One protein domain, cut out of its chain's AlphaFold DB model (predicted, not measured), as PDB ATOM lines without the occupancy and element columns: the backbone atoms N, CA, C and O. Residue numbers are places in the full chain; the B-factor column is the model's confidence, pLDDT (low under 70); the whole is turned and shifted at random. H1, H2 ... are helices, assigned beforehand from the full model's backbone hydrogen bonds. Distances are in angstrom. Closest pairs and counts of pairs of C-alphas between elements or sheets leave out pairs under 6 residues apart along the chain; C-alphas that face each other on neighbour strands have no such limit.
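What this domain is: This is residues 19 to 55 and 70 to 168 of the 183 residues of an uncharacterized protein of Mycobacterium sp. 852013-50091_SCH5140682 (UniProt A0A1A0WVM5). One very long helix, H3, packs with its first part on H1 and H2 in a small up-and-down bundle, each helix running against the one before; its residues 128 to 168 stick out as a long arm. The printed part has 136 residues with three named helices, H1 to H3, all helix, extended, radius of gyration of the C-alphas 26.7 A, spans 98 by 35 by 22 A.

How they stand to each other: H3, residues 106 to 168, has a kink of 30 degrees near residue 126. Its residues 108 to 122 alone touch H2, residues 70 to 101, in a hairpin at a shallow tilt of 30 degrees; the closest C-alphas, Val 112 and Ser 91, are 5.2 A apart. H1, residues 19 to 55, touches H2 with residues 19 to 33 alone, at 16 degrees. In H2 every O i to N i+4 pair is within hydrogen-bond range, in H1 30 of 33, in H3 56 of 59.

Where its parts are: H3 measures 89.1 A, from C-alpha 106 (-151.218, -85.417, 141.406) to C-alpha 168 (-86.039, -24.817, 145.899).

The domain as a whole: Residues 56 to 69 are cut out, leaving 14.0 A between C-alphas 55 and 70. 30 residues are under pLDDT 70.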
ATOM      1  N   GLY A  19    -157.933 -81.848 152.082       66.94
ATOM      2  CA  GLY A  19    -158.879 -80.742 151.933       66.94
ATOM      3  C   GLY A  19    -158.355 -79.432 152.518       66.94
ATOM      4  O   GLY A  19    -158.505 -78.384 151.890       66.94
ATOM      5  N   ASP A  20    -157.643 -79.501 153.643       70.56
ATOM      6  CA  ASP A  20    -157.063 -78.334 154.316       70.56
ATOM      7  C   ASP A  20    -156.075 -77.565 153.427       70.56
ATOM      8  O   ASP A  20    -156.033 -76.336 153.466       70.56
ATOM      9  N   PHE A  21    -155.323 -78.262 152.565       65.38
ATOM     10  CA  PHE A  21    -154.421 -77.619 151.608       65.38
ATOM     11  C   PHE A  21    -155.205 -76.798 150.579       65.38
ATOM     12  O   PHE A  21    -154.891 -75.634 150.338       65.38
ATOM     13  N   TYR A  22    -156.262 -77.373 150.005       65.75
ATOM     14  CA  TYR A  22    -157.082 -76.684 149.011       65.75
ATOM     15  C   TYR A  22    -157.883 -75.526 149.612       65.75
ATOM     16  O   TYR A  22    -158.022 -74.491 148.963       65.75
ATOM     17  N   VAL A  23    -158.338 -75.649 150.861       74.12
ATOM     18  CA  VAL A  23    -158.972 -74.548 151.609       74.12
ATOM     19  C   VAL A  23    -157.974 -73.419 151.876       74.12
ATOM     20  O   VAL A  23    -158.292 -72.245 151.668       74.12
ATOM     21  N   ALA A  24    -156.746 -73.748 152.285       69.19
ATOM     22  CA  ALA A  24    -155.696 -72.753 152.483       69.19
ATOM     23  C   ALA A  24    -155.360 -72.029 151.171       69.19
ATOM     24  O   ALA A  24    -155.269 -70.807 151.142       69.19
ATOM     25  N   VAL A  25    -155.258 -72.750 150.054       66.88
ATOM     26  CA  VAL A  25    -155.020 -72.130 148.743       66.88
ATOM     27  C   VAL A  25    -156.188 -71.234 148.327       66.88
ATOM     28  O   VAL A  25    -155.962 -70.092 147.928       66.88
ATOM     29  N   ALA A  26    -157.429 -71.713 148.459       69.06
ATOM     30  CA  ALA A  26    -158.624 -70.953 148.094       69.06
ATOM     31  C   ALA A  26    -158.787 -69.659 148.911       69.06
ATOM     32  O   ALA A  26    -159.431 -68.725 148.453       69.06
ATOM     33  N   THR A  27    -158.194 -69.583 150.106       72.69
ATOM     34  CA  THR A  27    -158.222 -68.376 150.949       72.69
ATOM     35  C   THR A  27    -157.007 -67.474 150.737       72.69
ATOM     36  O   THR A  27    -157.140 -66.252 150.743       72.69
ATOM     37  N   VAL A  28    -155.825 -68.045 150.496       73.44
ATOM     38  CA  VAL A  28    -154.580 -67.288 150.306       73.44
ATOM     39  C   VAL A  28    -154.538 -66.589 148.947       73.44
ATOM     40  O   VAL A  28    -154.095 -65.444 148.877       73.44
ATOM     41  N   VAL A  29    -155.014 -67.226 147.872       66.38
ATOM     42  CA  VAL A  29    -154.948 -66.643 146.519       66.38
ATOM     43  C   VAL A  29    -155.747 -65.332 146.405       66.38
ATOM     44  O   VAL A  29    -155.148 -64.342 145.974       66.38
ATOM     45  N   PRO A  30    -157.012 -65.236 146.868       63.59
ATOM     46  CA  PRO A  30    -157.751 -63.972 146.860       63.59
ATOM     47  C   PRO A  30    -157.067 -62.877 147.681       63.59
ATOM     48  O   PRO A  30    -157.009 -61.727 147.255       63.59
ATOM     49  N   VAL A  31    -156.505 -63.225 148.843       70.88
ATOM     50  CA  VAL A  31    -155.810 -62.262 149.711       70.88
ATOM     51  C   VAL A  31    -154.544 -61.733 149.039       70.88
ATOM     52  O   VAL A  31    -154.301 -60.526 149.060       70.88
ATOM     53  N   LEU A  32    -153.764 -62.600 148.389       66.00
ATOM     54  CA  LEU A  32    -152.581 -62.195 147.625       66.00
ATOM     55  C   LEU A  32    -152.953 -61.362 146.392       66.00
ATOM     56  O   LEU A  32    -152.252 -60.405 146.066       66.00
ATOM     57  N   PHE A  33    -154.073 -61.668 145.738       67.69
ATOM     58  CA  PHE A  33    -154.574 -60.881 144.614       67.69
ATOM     59  C   PHE A  33    -155.018 -59.481 145.052       67.69
ATOM     60  O   PHE A  33    -154.678 -58.487 144.411       67.69
ATOM     61  N   VAL A  34    -155.725 -59.382 146.181       70.50
ATOM     62  CA  VAL A  34    -156.098 -58.098 146.785       70.50
ATOM     63  C   VAL A  34    -154.852 -57.324 147.209       70.50
ATOM     64  O   VAL A  34    -154.772 -56.130 146.935       70.50
ATOM     65  N   ALA A  35    -153.857 -57.981 147.808       68.50
ATOM     66  CA  ALA A  35    -152.593 -57.342 148.166       68.50
ATOM     67  C   ALA A  35    -151.889 -56.752 146.932       68.50
ATOM     68  O   ALA A  35    -151.520 -55.578 146.954       68.50
ATOM     69  N   LEU A  36    -151.812 -57.504 145.827       65.62
ATOM     70  CA  LEU A  36    -151.284 -57.011 144.550       65.62
ATOM     71  C   LEU A  36    -152.098 -55.838 143.991       65.62
ATOM     72  O   LEU A  36    -151.525 -54.874 143.487       65.62
ATOM     73  N   ALA A  37    -153.427 -55.895 144.073       67.38
ATOM     74  CA  ALA A  37    -154.292 -54.827 143.583       67.38
ATOM     75  C   ALA A  37    -154.124 -53.532 144.397       67.38
ATOM     76  O   ALA A  37    -154.041 -52.440 143.826       67.38
ATOM     77  N   VAL A  38    -154.020 -53.649 145.725       66.56
ATOM     78  CA  VAL A  38    -153.760 -52.520 146.629       66.56
ATOM     79  C   VAL A  38    -152.372 -51.939 146.358       66.56
ATOM     80  O   VAL A  38    -152.228 -50.723 146.226       66.56
ATOM     81  N   GLU A  39    -151.362 -52.781 146.160       64.38
ATOM     82  CA  GLU A  39    -150.015 -52.342 145.791       64.38
ATOM     83  C   GLU A  39    -149.991 -51.669 144.400       64.38
ATOM     84  O   GLU A  39    -149.323 -50.653 144.199       64.38
ATOM     85  N   GLY A  40    -150.828 -52.131 143.466       59.28
ATOM     86  CA  GLY A  40    -151.036 -51.527 142.147       59.28
ATOM     87  C   GLY A  40    -151.496 -50.065 142.193       59.28
ATOM     88  O   GLY A  40    -151.077 -49.254 141.361       59.28
ATOM     89  N   THR A  41    -152.289 -49.673 143.199       58.84
ATOM     90  CA  THR A  41    -152.664 -48.256 143.386       58.84
ATOM     91  C   THR A  41    -151.472 -47.389 143.798       58.84
ATOM     92  O   THR A  41    -151.340 -46.254 143.329       58.84
ATOM     93  N   SER A  42    -150.533 -47.949 144.563       59.78
ATOM     94  CA  SER A  42    -149.266 -47.283 144.887       59.78
ATOM     95  C   SER A  42    -148.369 -47.172 143.649       59.78
ATOM     96  O   SER A  42    -147.775 -46.118 143.409       59.78
ATOM     97  N   TYR A  43    -148.358 -48.184 142.777       56.72
ATOM     98  CA  TYR A  43    -147.676 -48.104 141.480       56.72
ATOM     99  C   TYR A  43    -148.268 -47.037 140.552       56.72
ATOM    100  O   TYR A  43    -147.510 -46.357 139.866       56.72
ATOM    101  N   SER A  44    -149.587 -46.823 140.557       60.12
ATOM    102  CA  SER A  44    -150.216 -45.736 139.790       60.12
ATOM    103  C   SER A  44    -149.665 -44.363 140.187       60.12
ATOM    104  O   SER A  44    -149.387 -43.530 139.321       60.12
ATOM    105  N   SER A  45    -149.440 -44.145 141.487       64.12
ATOM    106  CA  SER A  45    -148.832 -42.907 141.983       64.12
ATOM    107  C   SER A  45    -147.377 -42.760 141.525       64.12
ATOM    108  O   SER A  45    -147.022 -41.712 140.998       64.12
ATOM    109  N   LEU A  46    -146.575 -43.831 141.579       57.06
ATOM    110  CA  LEU A  46    -145.194 -43.851 141.080       57.06
ATOM    111  C   LEU A  46    -145.103 -43.633 139.567       57.06
ATOM    112  O   LEU A  46    -144.215 -42.923 139.102       57.06
ATOM    113  N   VAL A  47    -146.018 -44.218 138.791       63.69
ATOM    114  CA  VAL A  47    -146.095 -44.020 137.337       63.69
ATOM    115  C   VAL A  47    -146.487 -42.581 137.015       63.69
ATOM    116  O   VAL A  47    -145.898 -41.992 136.111       63.69
ATOM    117  N   LYS A  48    -147.417 -41.982 137.771       72.12
ATOM    118  CA  LYS A  48    -147.728 -40.549 137.653       72.12
ATOM    119  C   LYS A  48    -146.513 -39.687 137.977       72.12
ATOM    120  O   LYS A  48    -146.134 -38.874 137.145       72.12
ATOM    121  N   THR A  49    -145.845 -39.927 139.104       69.75
ATOM    122  CA  THR A  49    -144.631 -39.192 139.485       69.75
ATOM    123  C   THR A  49    -143.531 -39.340 138.435       69.75
ATOM    124  O   THR A  49    -142.868 -38.366 138.095       69.75
ATOM    125  N   TYR A  50    -143.359 -40.531 137.859       63.75
ATOM    126  CA  TYR A  50    -142.405 -40.758 136.775       63.75
ATOM    127  C   TYR A  50    -142.808 -40.036 135.482       63.75
ATOM    128  O   TYR A  50    -141.957 -39.455 134.813       63.75
ATOM    129  N   GLY A  51    -144.099 -40.031 135.139       68.25
ATOM    130  CA  GLY A  51    -144.646 -39.282 134.007       68.25
ATOM    131  C   GLY A  51    -144.466 -37.771 134.160       68.25
ATOM    132  O   GLY A  51    -144.093 -37.098 133.199       68.25
ATOM    133  N   ASP A  52    -144.649 -37.248 135.369       74.69
ATOM    134  CA  ASP A  52    -144.449 -35.836 135.691       74.69
ATOM    135  C   ASP A  52    -142.954 -35.465 135.671       74.69
ATOM    136  O   ASP A  52    -142.572 -34.451 135.081       74.69
ATOM    137  N   LEU A  53    -142.073 -36.332 136.182       64.12
ATOM    138  CA  LEU A  53    -140.616 -36.180 136.057       64.12
ATOM    139  C   LEU A  53    -140.152 -36.222 134.591       64.12
ATOM    140  O   LEU A  53    -139.306 -35.425 134.194       64.12
ATOM    141  N   MET A  54    -140.729 -37.096 133.761       58.72
ATOM    142  CA  MET A  54    -140.442 -37.180 132.320       58.72
ATOM    143  C   MET A  54    -140.948 -35.966 131.538       58.72
ATOM    144  O   MET A  54    -140.279 -35.540 130.596       58.72
ATOM    145  N   LYS A  55    -142.097 -35.392 131.916       71.19
ATOM    146  CA  LYS A  55    -142.576 -34.117 131.354       71.19
ATOM    147  C   LYS A  55    -141.621 -32.977 131.688       71.19
ATOM    148  O   LYS A  55    -141.313 -32.179 130.814       71.19
ATOM    149  N   ALA A  70    -137.316 -47.410 128.111       75.69
ATOM    150  CA  ALA A  70    -138.419 -47.254 129.054       75.69
ATOM    151  C   ALA A  70    -139.761 -47.721 128.463       75.69
ATOM    152  O   ALA A  70    -140.525 -48.387 129.161       75.69
ATOM    153  N   SER A  71    -140.042 -47.437 127.184       77.56
ATOM    154  CA  SER A  71    -141.269 -47.922 126.531       77.56
ATOM    155  C   SER A  71    -141.306 -49.443 126.386       77.56
ATOM    156  O   SER A  71    -142.333 -50.057 126.669       77.56
ATOM    157  N   VAL A  72    -140.181 -50.067 126.020       81.69
ATOM    158  CA  VAL A  72    -140.084 -51.529 125.903       81.69
ATOM    159  C   VAL A  72    -140.229 -52.182 127.277       81.69
ATOM    160  O   VAL A  72    -140.992 -53.134 127.426       81.69
ATOM    161  N   ALA A  73    -139.569 -51.635 128.303       75.81
ATOM    162  CA  ALA A  73    -139.708 -52.113 129.675       75.81
ATOM    163  C   ALA A  73    -141.158 -52.008 130.180       75.81
ATOM    164  O   ALA A  73    -141.647 -52.934 130.824       75.81
ATOM    165  N   GLY A  74    -141.862 -50.921 129.842       75.06
ATOM    166  CA  GLY A  74    -143.279 -50.743 130.166       75.06
ATOM    167  C   GLY A  74    -144.178 -51.799 129.516       75.06
ATOM    168  O   GLY A  74    -145.010 -52.391 130.201       75.06
ATOM    169  N   LEU A  75    -143.967 -52.094 128.229       78.81
ATOM    170  CA  LEU A  75    -144.714 -53.136 127.515       78.81
ATOM    171  C   LEU A  75    -144.484 -54.522 128.139       78.81
ATOM    172  O   LEU A  75    -145.439 -55.256 128.387       78.81
ATOM    173  N   ILE A  76    -143.222 -54.866 128.423       78.44
ATOM    174  CA  ILE A  76    -142.859 -56.145 129.052       78.44
ATOM    175  C   ILE A  76    -143.524 -56.268 130.424       78.44
ATOM    176  O   ILE A  76    -144.108 -57.307 130.728       78.44
ATOM    177  N   ALA A  77    -143.485 -55.206 131.234       74.19
ATOM    178  CA  ALA A  77    -144.129 -55.188 132.541       74.19
ATOM    179  C   ALA A  77    -145.649 -55.384 132.435       74.19
ATOM    180  O   ALA A  77    -146.228 -56.135 133.217       74.19
ATOM    181  N   GLN A  78    -146.295 -54.765 131.442       77.25
ATOM    182  CA  GLN A  78    -147.732 -54.909 131.220       77.25
ATOM    183  C   GLN A  78    -148.117 -56.336 130.806       77.25
ATOM    184  O   GLN A  78    -149.073 -56.896 131.343       77.25
ATOM    185  N   VAL A  79    -147.356 -56.948 129.893       80.06
ATOM    186  CA  VAL A  79    -147.568 -58.346 129.478       80.06
ATOM    187  C   VAL A  79    -147.348 -59.296 130.656       80.06
ATOM    188  O   VAL A  79    -148.157 -60.197 130.875       80.06
ATOM    189  N   ALA A  80    -146.300 -59.071 131.453       77.75
ATOM    190  CA  ALA A  80    -146.019 -59.866 132.644       77.75
ATOM    191  C   ALA A  80    -147.148 -59.764 133.682       77.75
ATOM    192  O   ALA A  80    -147.590 -60.786 134.198       77.75
ATOM    193  N   ALA A  81    -147.663 -58.557 133.940       76.19
ATOM    194  CA  ALA A  81    -148.782 -58.349 134.857       76.19
ATOM    195  C   ALA A  81    -150.042 -59.104 134.405       76.19
ATOM    196  O   ALA A  81    -150.680 -59.785 135.206       76.19
ATOM    197  N   PHE A  82    -150.367 -59.042 133.109       79.81
ATOM    198  CA  PHE A  82    -151.504 -59.774 132.551       79.81
ATOM    199  C   PHE A  82    -151.328 -61.296 132.675       79.81
ATOM    200  O   PHE A  82    -152.261 -61.997 133.067       79.81
ATOM    201  N   ALA A  83    -150.122 -61.804 132.405       79.44
ATOM    202  CA  ALA A  83    -149.801 -63.219 132.562       79.44
ATOM    203  C   ALA A  83    -149.929 -63.684 134.021       79.44
ATOM    204  O   ALA A  83    -150.501 -64.744 134.262       79.44
ATOM    205  N   ILE A  84    -149.459 -62.887 134.989       79.25
ATOM    206  CA  ILE A  84    -149.592 -63.182 136.425       79.25
ATOM    207  C   ILE A  84    -151.063 -63.294 136.820       79.25
ATOM    208  O   ILE A  84    -151.442 -64.278 137.450       79.25
ATOM    209  N   ILE A  85    -151.897 -62.331 136.413       79.62
ATOM    210  CA  ILE A  85    -153.334 -62.335 136.722       79.62
ATOM    211  C   ILE A  85    -154.018 -63.579 136.147       79.62
ATOM    212  O   ILE A  85    -154.776 -64.245 136.852       79.62
ATOM    213  N   LEU A  86    -153.729 -63.921 134.888       82.06
ATOM    214  CA  LEU A  86    -154.285 -65.115 134.251       82.06
ATOM    215  C   LEU A  86    -153.862 -66.398 134.969       82.06
ATOM    216  O   LEU A  86    -154.710 -67.240 135.256       82.06
ATOM    217  N   LEU A  87    -152.570 -66.547 135.274       78.56
ATOM    218  CA  LEU A  87    -152.061 -67.747 135.938       78.56
ATOM    219  C   LEU A  87    -152.659 -67.903 137.343       78.56
ATOM    220  O   LEU A  87    -153.048 -69.007 137.724       78.56
ATOM    221  N   ALA A  88    -152.773 -66.793 138.079       76.81
ATOM    222  CA  ALA A  88    -153.384 -66.748 139.403       76.81
ATOM    223  C   ALA A  88    -154.840 -67.222 139.355       76.81
ATOM    224  O   ALA A  88    -155.199 -68.167 140.058       76.81
ATOM    225  N   GLY A  89    -155.645 -66.640 138.461       77.12
ATOM    226  CA  GLY A  89    -157.056 -66.997 138.314       77.12
ATOM    227  C   GLY A  89    -157.261 -68.450 137.882       77.12
ATOM    228  O   GLY A  89    -158.121 -69.140 138.425       77.12
ATOM    229  N   ILE A  90    -156.436 -68.962 136.957       83.25
ATOM    230  CA  ILE A  90    -156.482 -70.380 136.563       83.25
ATOM    231  C   ILE A  90    -156.156 -71.276 137.762       83.25
ATOM    232  O   ILE A  90    -156.858 -72.259 137.996       83.25
ATOM    233  N   SER A  91    -155.125 -70.941 138.544       76.50
ATOM    234  CA  SER A  91    -154.745 -71.736 139.717       76.50
ATOM    235  C   SER A  91    -155.836 -71.758 140.793       76.50
ATOM    236  O   SER A  91    -156.073 -72.805 141.395       76.50
ATOM    237  N   GLU A  92    -156.555 -70.649 140.975       77.19
ATOM    238  CA  GLU A  92    -157.684 -70.547 141.900       77.19
ATOM    239  C   GLU A  92    -158.868 -71.404 141.444       77.19
ATOM    240  O   GLU A  92    -159.393 -72.199 142.224       77.19
ATOM    241  N   LEU A  93    -159.250 -71.312 140.165       78.88
ATOM    242  CA  LEU A  93    -160.327 -72.129 139.599       78.88
ATOM    243  C   LEU A  93    -160.026 -73.624 139.727       78.88
ATOM    244  O   LEU A  93    -160.908 -74.409 140.070       78.88
ATOM    245  N   VAL A  94    -158.775 -74.022 139.486       80.19
ATOM    246  CA  VAL A  94    -158.337 -75.413 139.633       80.19
ATOM    247  C   VAL A  94    -158.380 -75.855 141.098       80.19
ATOM    248  O   VAL A  94    -158.836 -76.965 141.378       80.19
ATOM    249  N   ALA A  95    -157.974 -74.996 142.039       73.69
ATOM    250  CA  ALA A  95    -158.048 -75.286 143.470       73.69
ATOM    251  C   ALA A  95    -159.501 -75.426 143.961       73.69
ATOM    252  O   ALA A  95    -159.817 -76.385 144.667       73.69
ATOM    253  N   LEU A  96    -160.400 -74.531 143.539       75.81
ATOM    254  CA  LEU A  96    -161.831 -74.605 143.847       75.81
ATOM    255  C   LEU A  96    -162.474 -75.858 143.249       75.81
ATOM    256  O   LEU A  96    -163.271 -76.518 143.912       75.81
ATOM    257  N   ASN A  97    -162.108 -76.218 142.018       75.00
ATOM    258  CA  ASN A  97    -162.632 -77.413 141.368       75.00
ATOM    259  C   ASN A  97    -162.185 -78.700 142.079       75.00
ATOM    260  O   ASN A  97    -162.988 -79.619 142.248       75.00
ATOM    261  N   ALA A  98    -160.927 -78.752 142.531       76.38
ATOM    262  CA  ALA A  98    -160.403 -79.856 143.332       76.38
ATOM    263  C   ALA A  98    -161.125 -79.971 144.684       76.38
ATOM    264  O   ALA A  98    -161.488 -81.072 145.102       76.38
ATOM    265  N   LEU A  99    -161.386 -78.830 145.334       75.88
ATOM    266  CA  LEU A  99    -162.113 -78.764 146.600       75.88
ATOM    267  C   LEU A  99    -163.572 -79.218 146.450       75.88
ATOM    268  O   LEU A  99    -164.057 -79.988 147.276       75.88
ATOM    269  N   LEU A 100    -164.253 -78.792 145.380       78.94
ATOM    270  CA  LEU A 100    -165.652 -79.140 145.109       78.94
ATOM    271  C   LEU A 100    -165.842 -80.647 144.901       78.94
ATOM    272  O   LEU A 100    -166.798 -81.227 145.408       78.94
ATOM    273  N   HIS A 101    -164.931 -81.282 144.163       82.75
ATOM    274  CA  HIS A 101    -165.022 -82.709 143.853       82.75
ATOM    275  C   HIS A 101    -164.409 -83.607 144.933       82.75
ATOM    276  O   HIS A 101    -164.489 -84.828 144.801       82.75
ATOM    277  N   GLN A 102    -163.780 -83.020 145.963       77.88
ATOM    278  CA  GLN A 102    -163.004 -83.727 146.990       77.88
ATOM    279  C   GLN A 102    -162.036 -84.764 146.392       77.88
ATOM    280  O   GLN A 102    -161.802 -85.837 146.948       77.88
ATOM    281  N   ARG A 103    -161.502 -84.459 145.205       75.31
ATOM    282  CA  ARG A 103    -160.562 -85.300 144.465       75.31
ATOM    283  C   ARG A 103    -159.446 -84.423 143.936       75.31
ATOM    284  O   ARG A 103    -159.682 -83.469 143.198       75.31
ATOM    285  N   ALA A 104    -158.231 -84.779 144.315       68.50
ATOM    286  CA  ALA A 104    -157.016 -84.143 143.860       68.50
ATOM    287  C   ALA A 104    -156.216 -85.163 143.071       68.50
ATOM    288  O   ALA A 104    -155.783 -86.168 143.630       68.50
ATOM    289  N   ASP A 105    -156.026 -84.903 141.782       79.81
ATOM    290  CA  ASP A 105    -155.039 -85.645 141.017       79.81
ATOM    291  C   ASP A 105    -153.643 -85.060 141.290       79.81
ATOM    292  O   ASP A 105    -153.502 -83.871 141.607       79.81
ATOM    293  N   ALA A 106    -152.591 -85.865 141.146       77.00
ATOM    294  CA  ALA A 106    -151.218 -85.417 141.406       77.00
ATOM    295  C   ALA A 106    -150.848 -84.200 140.535       77.00
ATOM    296  O   ALA A 106    -150.184 -83.266 140.986       77.00
ATOM    297  N   GLN A 107    -151.353 -84.166 139.298       79.38
ATOM    298  CA  GLN A 107    -151.168 -83.044 138.374       79.38
ATOM    299  C   GLN A 107    -151.820 -81.749 138.880       79.38
ATOM    300  O   GLN A 107    -151.251 -80.667 138.731       79.38
ATOM    301  N   THR A 108    -152.988 -81.850 139.517       77.38
ATOM    302  CA  THR A 108    -153.718 -80.714 140.089       77.38
ATOM    303  C   THR A 108    -152.936 -80.083 141.235       77.38
ATOM    304  O   THR A 108    -152.781 -78.863 141.274       77.38
ATOM    305  N   ALA A 109    -152.398 -80.903 142.143       73.50
ATOM    306  CA  ALA A 109    -151.588 -80.432 143.266       73.50
ATOM    307  C   ALA A 109    -150.320 -79.700 142.795       73.50
ATOM    308  O   ALA A 109    -149.986 -78.628 143.307       73.50
ATOM    309  N   VAL A 110    -149.648 -80.237 141.772       79.31
ATOM    310  CA  VAL A 110    -148.456 -79.623 141.173       79.31
ATOM    311  C   VAL A 110    -148.793 -78.277 140.527       79.31
ATOM    312  O   VAL A 110    -148.109 -77.286 140.789       79.31
ATOM    313  N   LEU A 111    -149.863 -78.205 139.731       78.44
ATOM    314  CA  LEU A 111    -150.266 -76.974 139.046       78.44
ATOM    315  C   LEU A 111    -150.643 -75.860 140.032       78.44
ATOM    316  O   LEU A 111    -150.210 -74.719 139.873       78.44
ATOM    317  N   VAL A 112    -151.390 -76.202 141.084       77.06
ATOM    318  CA  VAL A 112    -151.750 -75.266 142.158       77.06
ATOM    319  C   VAL A 112    -150.507 -74.778 142.904       77.06
ATOM    320  O   VAL A 112    -150.355 -73.576 143.118       77.06
ATOM    321  N   SER A 113    -149.581 -75.679 143.239       75.44
ATOM    322  CA  SER A 113    -148.338 -75.322 143.938       75.44
ATOM    323  C   SER A 113    -147.470 -74.366 143.119       75.44
ATOM    324  O   SER A 113    -146.957 -73.385 143.658       75.44
ATOM    325  N   TYR A 114    -147.347 -74.600 141.807       81.56
ATOM    326  CA  TYR A 114    -146.646 -73.678 140.911       81.56
ATOM    327  C   TYR A 114    -147.358 -72.329 140.796       81.56
ATOM    328  O   TYR A 114    -146.688 -71.298 140.838       81.56
ATOM    329  N   GLY A 115    -148.692 -72.318 140.699       77.31
ATOM    330  CA  GLY A 115    -149.483 -71.086 140.662       77.31
ATOM    331  C   GLY A 115    -149.269 -70.224 141.906       77.31
ATOM    332  O   GLY A 115    -148.928 -69.047 141.793       77.31
ATOM    333  N   VAL A 116    -149.363 -70.832 143.094       78.38
ATOM    334  CA  VAL A 116    -149.124 -70.153 144.377       78.38
ATOM    335  C   VAL A 116    -147.677 -69.678 144.490       78.38
ATOM    336  O   VAL A 116    -147.447 -68.520 144.826       78.38
ATOM    337  N   GLY A 117    -146.696 -70.529 144.178       78.12
ATOM    338  CA  GLY A 117    -145.281 -70.155 144.235       78.12
ATOM    339  C   GLY A 117    -144.941 -68.992 143.299       78.12
ATOM    340  O   GLY A 117    -144.216 -68.071 143.683       78.12
ATOM    341  N   PHE A 118    -145.508 -68.993 142.092       80.38
ATOM    342  CA  PHE A 118    -145.335 -67.914 141.123       80.38
ATOM    343  C   PHE A 118    -145.981 -66.610 141.600       80.38
ATOM    344  O   PHE A 118    -145.332 -65.565 141.571       80.38
ATOM    345  N   LEU A 119    -147.216 -66.672 142.108       77.06
ATOM    346  CA  LEU A 119    -147.916 -65.515 142.668       77.06
ATOM    347  C   LEU A 119    -147.135 -64.901 143.835       77.06
ATOM    348  O   LEU A 119    -146.940 -63.691 143.891       77.06
ATOM    349  N   LEU A 120    -146.636 -65.744 144.737       79.75
ATOM    350  CA  LEU A 120    -145.878 -65.320 145.911       79.75
ATOM    351  C   LEU A 120    -144.549 -64.665 145.510       79.75
ATOM    352  O   LEU A 120    -144.164 -63.639 146.067       79.75
ATOM    353  N   SER A 121    -143.890 -65.199 144.479       81.00
ATOM    354  CA  SER A 121    -142.690 -64.592 143.891       81.00
ATOM    355  C   SER A 121    -142.990 -63.226 143.265       81.00
ATOM    356  O   SER A 121    -142.224 -62.283 143.455       81.00
ATOM    357  N   ALA A 122    -144.115 -63.099 142.551       77.94
ATOM    358  CA  ALA A 122    -144.544 -61.843 141.942       77.94
ATOM    359  C   ALA A 122    -144.852 -60.764 142.992       77.94
ATOM    360  O   ALA A 122    -144.420 -59.625 142.830       77.94
ATOM    361  N   VAL A 123    -145.523 -61.131 144.089       78.62
ATOM    362  CA  VAL A 123    -145.792 -60.239 145.232       78.62
ATOM    363  C   VAL A 123    -144.484 -59.769 145.872       78.62
ATOM    364  O   VAL A 123    -144.309 -58.585 146.127       78.62
ATOM    365  N   LEU A 124    -143.528 -60.675 146.098       78.62
ATOM    366  CA  LEU A 124    -142.248 -60.328 146.729       78.62
ATOM    367  C   LEU A 124    -141.328 -59.490 145.833       78.62
ATOM    368  O   LEU A 124    -140.465 -58.771 146.347       78.62
ATOM    369  N   ALA A 125    -141.499 -59.551 144.510       79.94
ATOM    370  CA  ALA A 125    -140.667 -58.806 143.573       79.94
ATOM    371  C   ALA A 125    -140.761 -57.285 143.792       79.94
ATOM    372  O   ALA A 125    -139.735 -56.603 143.730       79.94
ATOM    373  N   GLY A 126    -141.950 -56.754 144.099       76.56
ATOM    374  CA  GLY A 126    -142.160 -55.325 144.362       76.56
ATOM    375  C   GLY A 126    -141.315 -54.806 145.536       76.56
ATOM    376  O   GLY A 126    -140.414 -53.980 145.321       76.56
ATOM    377  N   PRO A 127    -141.513 -55.334 146.759       70.75
ATOM    378  CA  PRO A 127    -140.721 -54.980 147.935       70.75
ATOM    379  C   PRO A 127    -139.220 -55.218 147.750       70.75
ATOM    380  O   PRO A 127    -138.404 -54.394 148.166       70.75
ATOM    381  N   MET A 128    -138.831 -56.310 147.084       76.38
ATOM    382  CA  MET A 128    -137.422 -56.634 146.851       76.38
ATOM    383  C   MET A 128    -136.738 -55.594 145.954       76.38
ATOM    384  O   MET A 128    -135.629 -55.151 146.259       76.38
ATOM    385  N   ILE A 129    -137.411 -55.136 144.893       76.62
ATOM    386  CA  ILE A 129    -136.910 -54.054 144.034       76.62
ATOM    387  C   ILE A 129    -136.844 -52.735 144.809       76.62
ATOM    388  O   ILE A 129    -135.881 -51.984 144.646       76.62
ATOM    389  N   ALA A 130    -137.836 -52.439 145.653       69.94
ATOM    390  CA  ALA A 130    -137.844 -51.225 146.464       69.94
ATOM    391  C   ALA A 130    -136.642 -51.174 147.422       69.94
ATOM    392  O   ALA A 130    -135.901 -50.190 147.421       69.94
ATOM    393  N   ILE A 131    -136.387 -52.260 148.157       71.44
ATOM    394  CA  ILE A 131    -135.223 -52.383 149.046       71.44
ATOM    395  C   ILE A 131    -133.929 -52.271 148.240       71.44
ATOM    396  O   ILE A 131    -133.042 -51.503 148.605       71.44
ATOM    397  N   MET A 132    -133.832 -52.971 147.106       79.69
ATOM    398  CA  MET A 132    -132.651 -52.915 146.247       79.69
ATOM    399  C   MET A 132    -132.360 -51.483 145.782       79.69
ATOM    400  O   MET A 132    -131.210 -51.056 145.821       79.69
ATOM    401  N   ARG A 133    -133.385 -50.710 145.398       76.81
ATOM    402  CA  ARG A 133    -133.224 -49.299 145.015       76.81
ATOM    403  C   ARG A 133    -132.711 -48.444 146.166       76.81
ATOM    404  O   ARG A 133    -131.791 -47.664 145.950       76.81
ATOM    405  N   VAL A 134    -133.266 -48.598 147.367       73.81
ATOM    406  CA  VAL A 134    -132.813 -47.848 148.551       73.81
ATOM    407  C   VAL A 134    -131.352 -48.171 148.861       73.81
ATOM    408  O   VAL A 134    -130.545 -47.255 149.012       73.81
ATOM    409  N   THR A 135    -130.984 -49.454 148.854       81.38
ATOM    410  CA  THR A 135    -129.603 -49.895 149.079       81.38
ATOM    411  C   THR A 135    -128.661 -49.357 148.008       81.38
ATOM    412  O   THR A 135    -127.596 -48.854 148.345       81.38
ATOM    413  N   PHE A 136    -129.040 -49.395 146.726       84.19
ATOM    414  CA  PHE A 136    -128.214 -48.850 145.645       84.19
ATOM    415  C   PHE A 136    -128.023 -47.336 145.749       84.19
ATOM    416  O   PHE A 136    -126.925 -46.851 145.484       84.19
ATOM    417  N   THR A 137    -129.060 -46.589 146.132       79.19
ATOM    418  CA  THR A 137    -128.953 -45.139 146.343       79.19
ATOM    419  C   THR A 137    -128.013 -44.830 147.502       79.19
ATOM    420  O   THR A 137    -127.089 -44.040 147.327       79.19
ATOM    421  N   ALA A 138    -128.168 -45.522 148.635       78.94
ATOM    422  CA  ALA A 138    -127.287 -45.363 149.789       78.94
ATOM    423  C   ALA A 138    -125.827 -45.715 149.446       78.94
ATOM    424  O   ALA A 138    -124.906 -44.964 149.760       78.94
ATOM    425  N   LEU A 139    -125.616 -46.820 148.724       86.12
ATOM    426  CA  LEU A 139    -124.293 -47.256 148.280       86.12
ATOM    427  C   LEU A 139    -123.658 -46.223 147.341       86.12
ATOM    428  O   LEU A 139    -122.487 -45.874 147.482       86.12
ATOM    429  N   ARG A 140    -124.438 -45.700 146.386       86.88
ATOM    430  CA  ARG A 140    -123.986 -44.675 145.444       86.88
ATOM    431  C   ARG A 140    -123.553 -43.409 146.174       86.88
ATOM    432  O   ARG A 140    -122.497 -42.873 145.852       86.88
ATOM    433  N   GLU A 141    -124.338 -42.945 147.139       84.12
ATOM    434  CA  GLU A 141    -123.996 -41.770 147.943       84.12
ATOM    435  C   GLU A 141    -122.690 -41.990 148.711       84.12
ATOM    436  O   GLU A 141    -121.780 -41.160 148.627       84.12
ATOM    437  N   GLN A 142    -122.543 -43.158 149.342       89.94
ATOM    438  CA  GLN A 142    -121.338 -43.528 150.078       89.94
ATOM    439  C   GLN A 142    -120.086 -43.547 149.181       89.94
ATOM    440  O   GLN A 142    -119.056 -42.977 149.546       89.94
ATOM    441  N   TYR A 143    -120.176 -44.111 147.972       92.19
ATOM    442  CA  TYR A 143    -119.064 -44.095 147.012       92.19
ATOM    443  C   TYR A 143    -118.727 -42.687 146.512       92.19
ATOM    444  O   TYR A 143    -117.550 -42.366 146.342       92.19
ATOM    445  N   THR A 144    -119.725 -41.827 146.285       92.06
ATOM    446  CA  THR A 144    -119.463 -40.453 145.822       92.06
ATOM    447  C   THR A 144    -118.807 -39.582 146.890       92.06
ATOM    448  O   THR A 144    -118.000 -38.722 146.540       92.06
ATOM    449  N   GLY A 145    -119.104 -39.815 148.173       90.81
ATOM    450  CA  GLY A 145    -118.425 -39.152 149.288       90.81
ATOM    451  C   GLY A 145    -116.942 -39.511 149.329       90.81
ATOM    452  O   GLY A 145    -116.091 -38.628 149.269       90.81
ATOM    453  N   LEU A 146    -116.640 -40.810 149.291       92.81
ATOM    454  CA  LEU A 146    -115.265 -41.311 149.307       92.81
ATOM    455  C   LEU A 146    -114.455 -40.808 148.105       92.81
ATOM    456  O   LEU A 146    -113.296 -40.425 148.239       92.81
ATOM    457  N   PHE A 147    -115.076 -40.752 146.924       92.88
ATOM    458  CA  PHE A 147    -114.409 -40.247 145.727       92.88
ATOM    459  C   PHE A 147    -114.094 -38.747 145.815       92.88
ATOM    460  O   PHE A 147    -113.057 -38.309 145.315       92.88
ATOM    461  N   ARG A 148    -114.959 -37.952 146.464       93.81
ATOM    462  CA  ARG A 148    -114.704 -36.524 146.711       93.81
ATOM    463  C   ARG A 148    -113.545 -36.325 147.681       93.81
ATOM    464  O   ARG A 148    -112.630 -35.580 147.352       93.81
ATOM    465  N   GLU A 149    -113.534 -37.042 148.802       93.81
ATOM    466  CA  GLU A 149    -112.433 -36.966 149.773       93.81
ATOM    467  C   GLU A 149    -111.090 -37.360 149.144       93.81
ATOM    468  O   GLU A 149    -110.083 -36.678 149.331       93.81
ATOM    469  N   LEU A 150    -111.083 -38.419 148.328       94.88
ATOM    470  CA  LEU A 150    -109.886 -38.869 147.621       94.88
ATOM    471  C   LEU A 150    -109.414 -37.841 146.577       94.88
ATOM    472  O   LEU A 150    -108.220 -37.564 146.474       94.88
ATOM    473  N   SER A 151    -110.349 -37.246 145.831       96.12
ATOM    474  CA  SER A 151    -110.078 -36.148 144.893       96.12
ATOM    475  C   SER A 151    -109.433 -34.949 145.594       96.12
ATOM    476  O   SER A 151    -108.434 -34.411 145.111       96.12
ATOM    477  N   ASP A 152    -109.976 -34.545 146.741       96.12
ATOM    478  CA  ASP A 152    -109.489 -33.388 147.490       96.12
ATOM    479  C   ASP A 152    -108.100 -33.653 148.086       96.12
ATOM    480  O   ASP A 152    -107.205 -32.813 147.960       96.12
ATOM    481  N   ALA A 153    -107.868 -34.853 148.627       96.00
ATOM    482  CA  ALA A 153    -106.558 -35.270 149.123       96.00
ATOM    483  C   ALA A 153    -105.484 -35.258 148.019       96.00
ATOM    484  O   ALA A 153    -104.388 -34.728 148.223       96.00
ATOM    485  N   ILE A 154    -105.804 -35.776 146.825       96.06
ATOM    486  CA  ILE A 154    -104.894 -35.752 145.668       96.06
ATOM    487  C   ILE A 154    -104.597 -34.310 145.247       96.06
ATOM    488  O   ILE A 154    -103.441 -33.962 145.000       96.06
ATOM    489  N   ARG A 155    -105.618 -33.446 145.187       96.25
ATOM    490  CA  ARG A 155    -105.443 -32.042 144.795       96.25
ATOM    491  C   ARG A 155    -104.538 -31.286 145.775       96.25
ATOM    492  O   ARG A 155    -103.679 -30.531 145.315       96.25
ATOM    493  N   ILE A 156    -104.683 -31.513 147.084       95.94
ATOM    494  CA  ILE A 156    -103.825 -30.919 148.127       95.94
ATOM    495  C   ILE A 156    -102.383 -31.432 148.011       95.94
ATOM    496  O   ILE A 156    -101.448 -30.635 148.045       95.94
ATOM    497  N   ALA A 157    -102.184 -32.737 147.808       94.00
ATOM    498  CA  ALA A 157    -100.847 -33.312 147.643       94.00
ATOM    499  C   ALA A 157    -100.119 -32.753 146.405       94.00
ATOM    500  O   ALA A 157     -98.938 -32.406 146.473       94.00
ATOM    501  N   LEU A 158    -100.835 -32.600 145.284       94.88
ATOM    502  CA  LEU A 158    -100.280 -32.033 144.052       94.88
ATOM    503  C   LEU A 158     -99.930 -30.544 144.197       94.88
ATOM    504  O   LEU A 158     -98.871 -30.121 143.734       94.88
ATOM    505  N   THR A 159    -100.775 -29.750 144.863       95.44
ATOM    506  CA  THR A 159    -100.479 -28.323 145.109       95.44
ATOM    507  C   THR A 159     -99.359 -28.121 146.128       95.44
ATOM    508  O   THR A 159     -98.543 -27.217 145.950       95.44
ATOM    509  N   GLY A 160     -99.261 -28.978 147.149       92.31
ATOM    510  CA  GLY A 160     -98.144 -28.974 148.097       92.31
ATOM    511  C   GLY A 160     -96.798 -29.272 147.427       92.31
ATOM    512  O   GLY A 160     -95.825 -28.559 147.663       92.31
ATOM    513  N   SER A 161     -96.758 -30.263 146.530       90.94
ATOM    514  CA  SER A 161     -95.547 -30.633 145.781       90.94
ATOM    515  C   SER A 161     -95.041 -29.503 144.874       90.94
ATOM    516  O   SER A 161     -93.850 -29.193 144.878       90.94
ATOM    517  N   GLN A 162     -95.937 -28.806 144.160       89.12
ATOM    518  CA  GLN A 162     -95.527 -27.672 143.319       89.12
ATOM    519  C   GLN A 162     -94.971 -26.491 144.118       89.12
ATOM    520  O   GLN A 162     -94.072 -25.804 143.637       89.12
ATOM    521  N   ARG A 163     -95.477 -26.257 145.334       85.25
ATOM    522  CA  ARG A 163     -94.951 -25.201 146.205       85.25
ATOM    523  C   ARG A 163     -93.540 -25.535 146.695       85.25
ATOM    524  O   ARG A 163     -92.659 -24.698 146.581       85.25
ATOM    525  N   SER A 164     -93.308 -26.783 147.106       83.88
ATOM    526  CA  SER A 164     -91.978 -27.247 147.524       83.88
ATOM    527  C   SER A 164     -90.938 -27.211 146.399       83.88
ATOM    528  O   SER A 164     -89.764 -27.005 146.680       83.88
ATOM    529  N   ALA A 165     -91.342 -27.427 145.142       82.12
ATOM    530  CA  ALA A 165     -90.436 -27.313 143.998       82.12
ATOM    531  C   ALA A 165     -90.063 -25.853 143.692       82.12
ATOM    532  O   ALA A 165     -88.937 -25.585 143.292       82.12
ATOM    533  N   ARG A 166     -90.993 -24.912 143.904       83.00
ATOM    534  CA  ARG A 166     -90.759 -23.481 143.681       83.00
ATOM    535  C   ARG A 166     -89.822 -22.874 144.726       83.00
ATOM    536  O   ARG A 166     -88.943 -22.111 144.350       83.00
ATOM    537  N   ASP A 167     -89.976 -23.258 145.992       82.00
ATOM    538  CA  ASP A 167     -89.116 -22.764 147.076       82.00
ATOM    539  C   ASP A 167     -87.648 -23.228 146.899       82.00
ATOM    540  O   ASP A 167     -86.734 -22.570 147.378       82.00
ATOM    541  N   HIS A 168     -87.397 -24.322 146.163       73.81
ATOM    542  CA  HIS A 168     -86.039 -24.817 145.899       73.81
ATOM    543  C   HIS A 168     -85.291 -24.082 144.771       73.81
ATOM    544  O   HIS A 168     -84.063 -24.135 144.751       73.81
TER     545      HIS A 168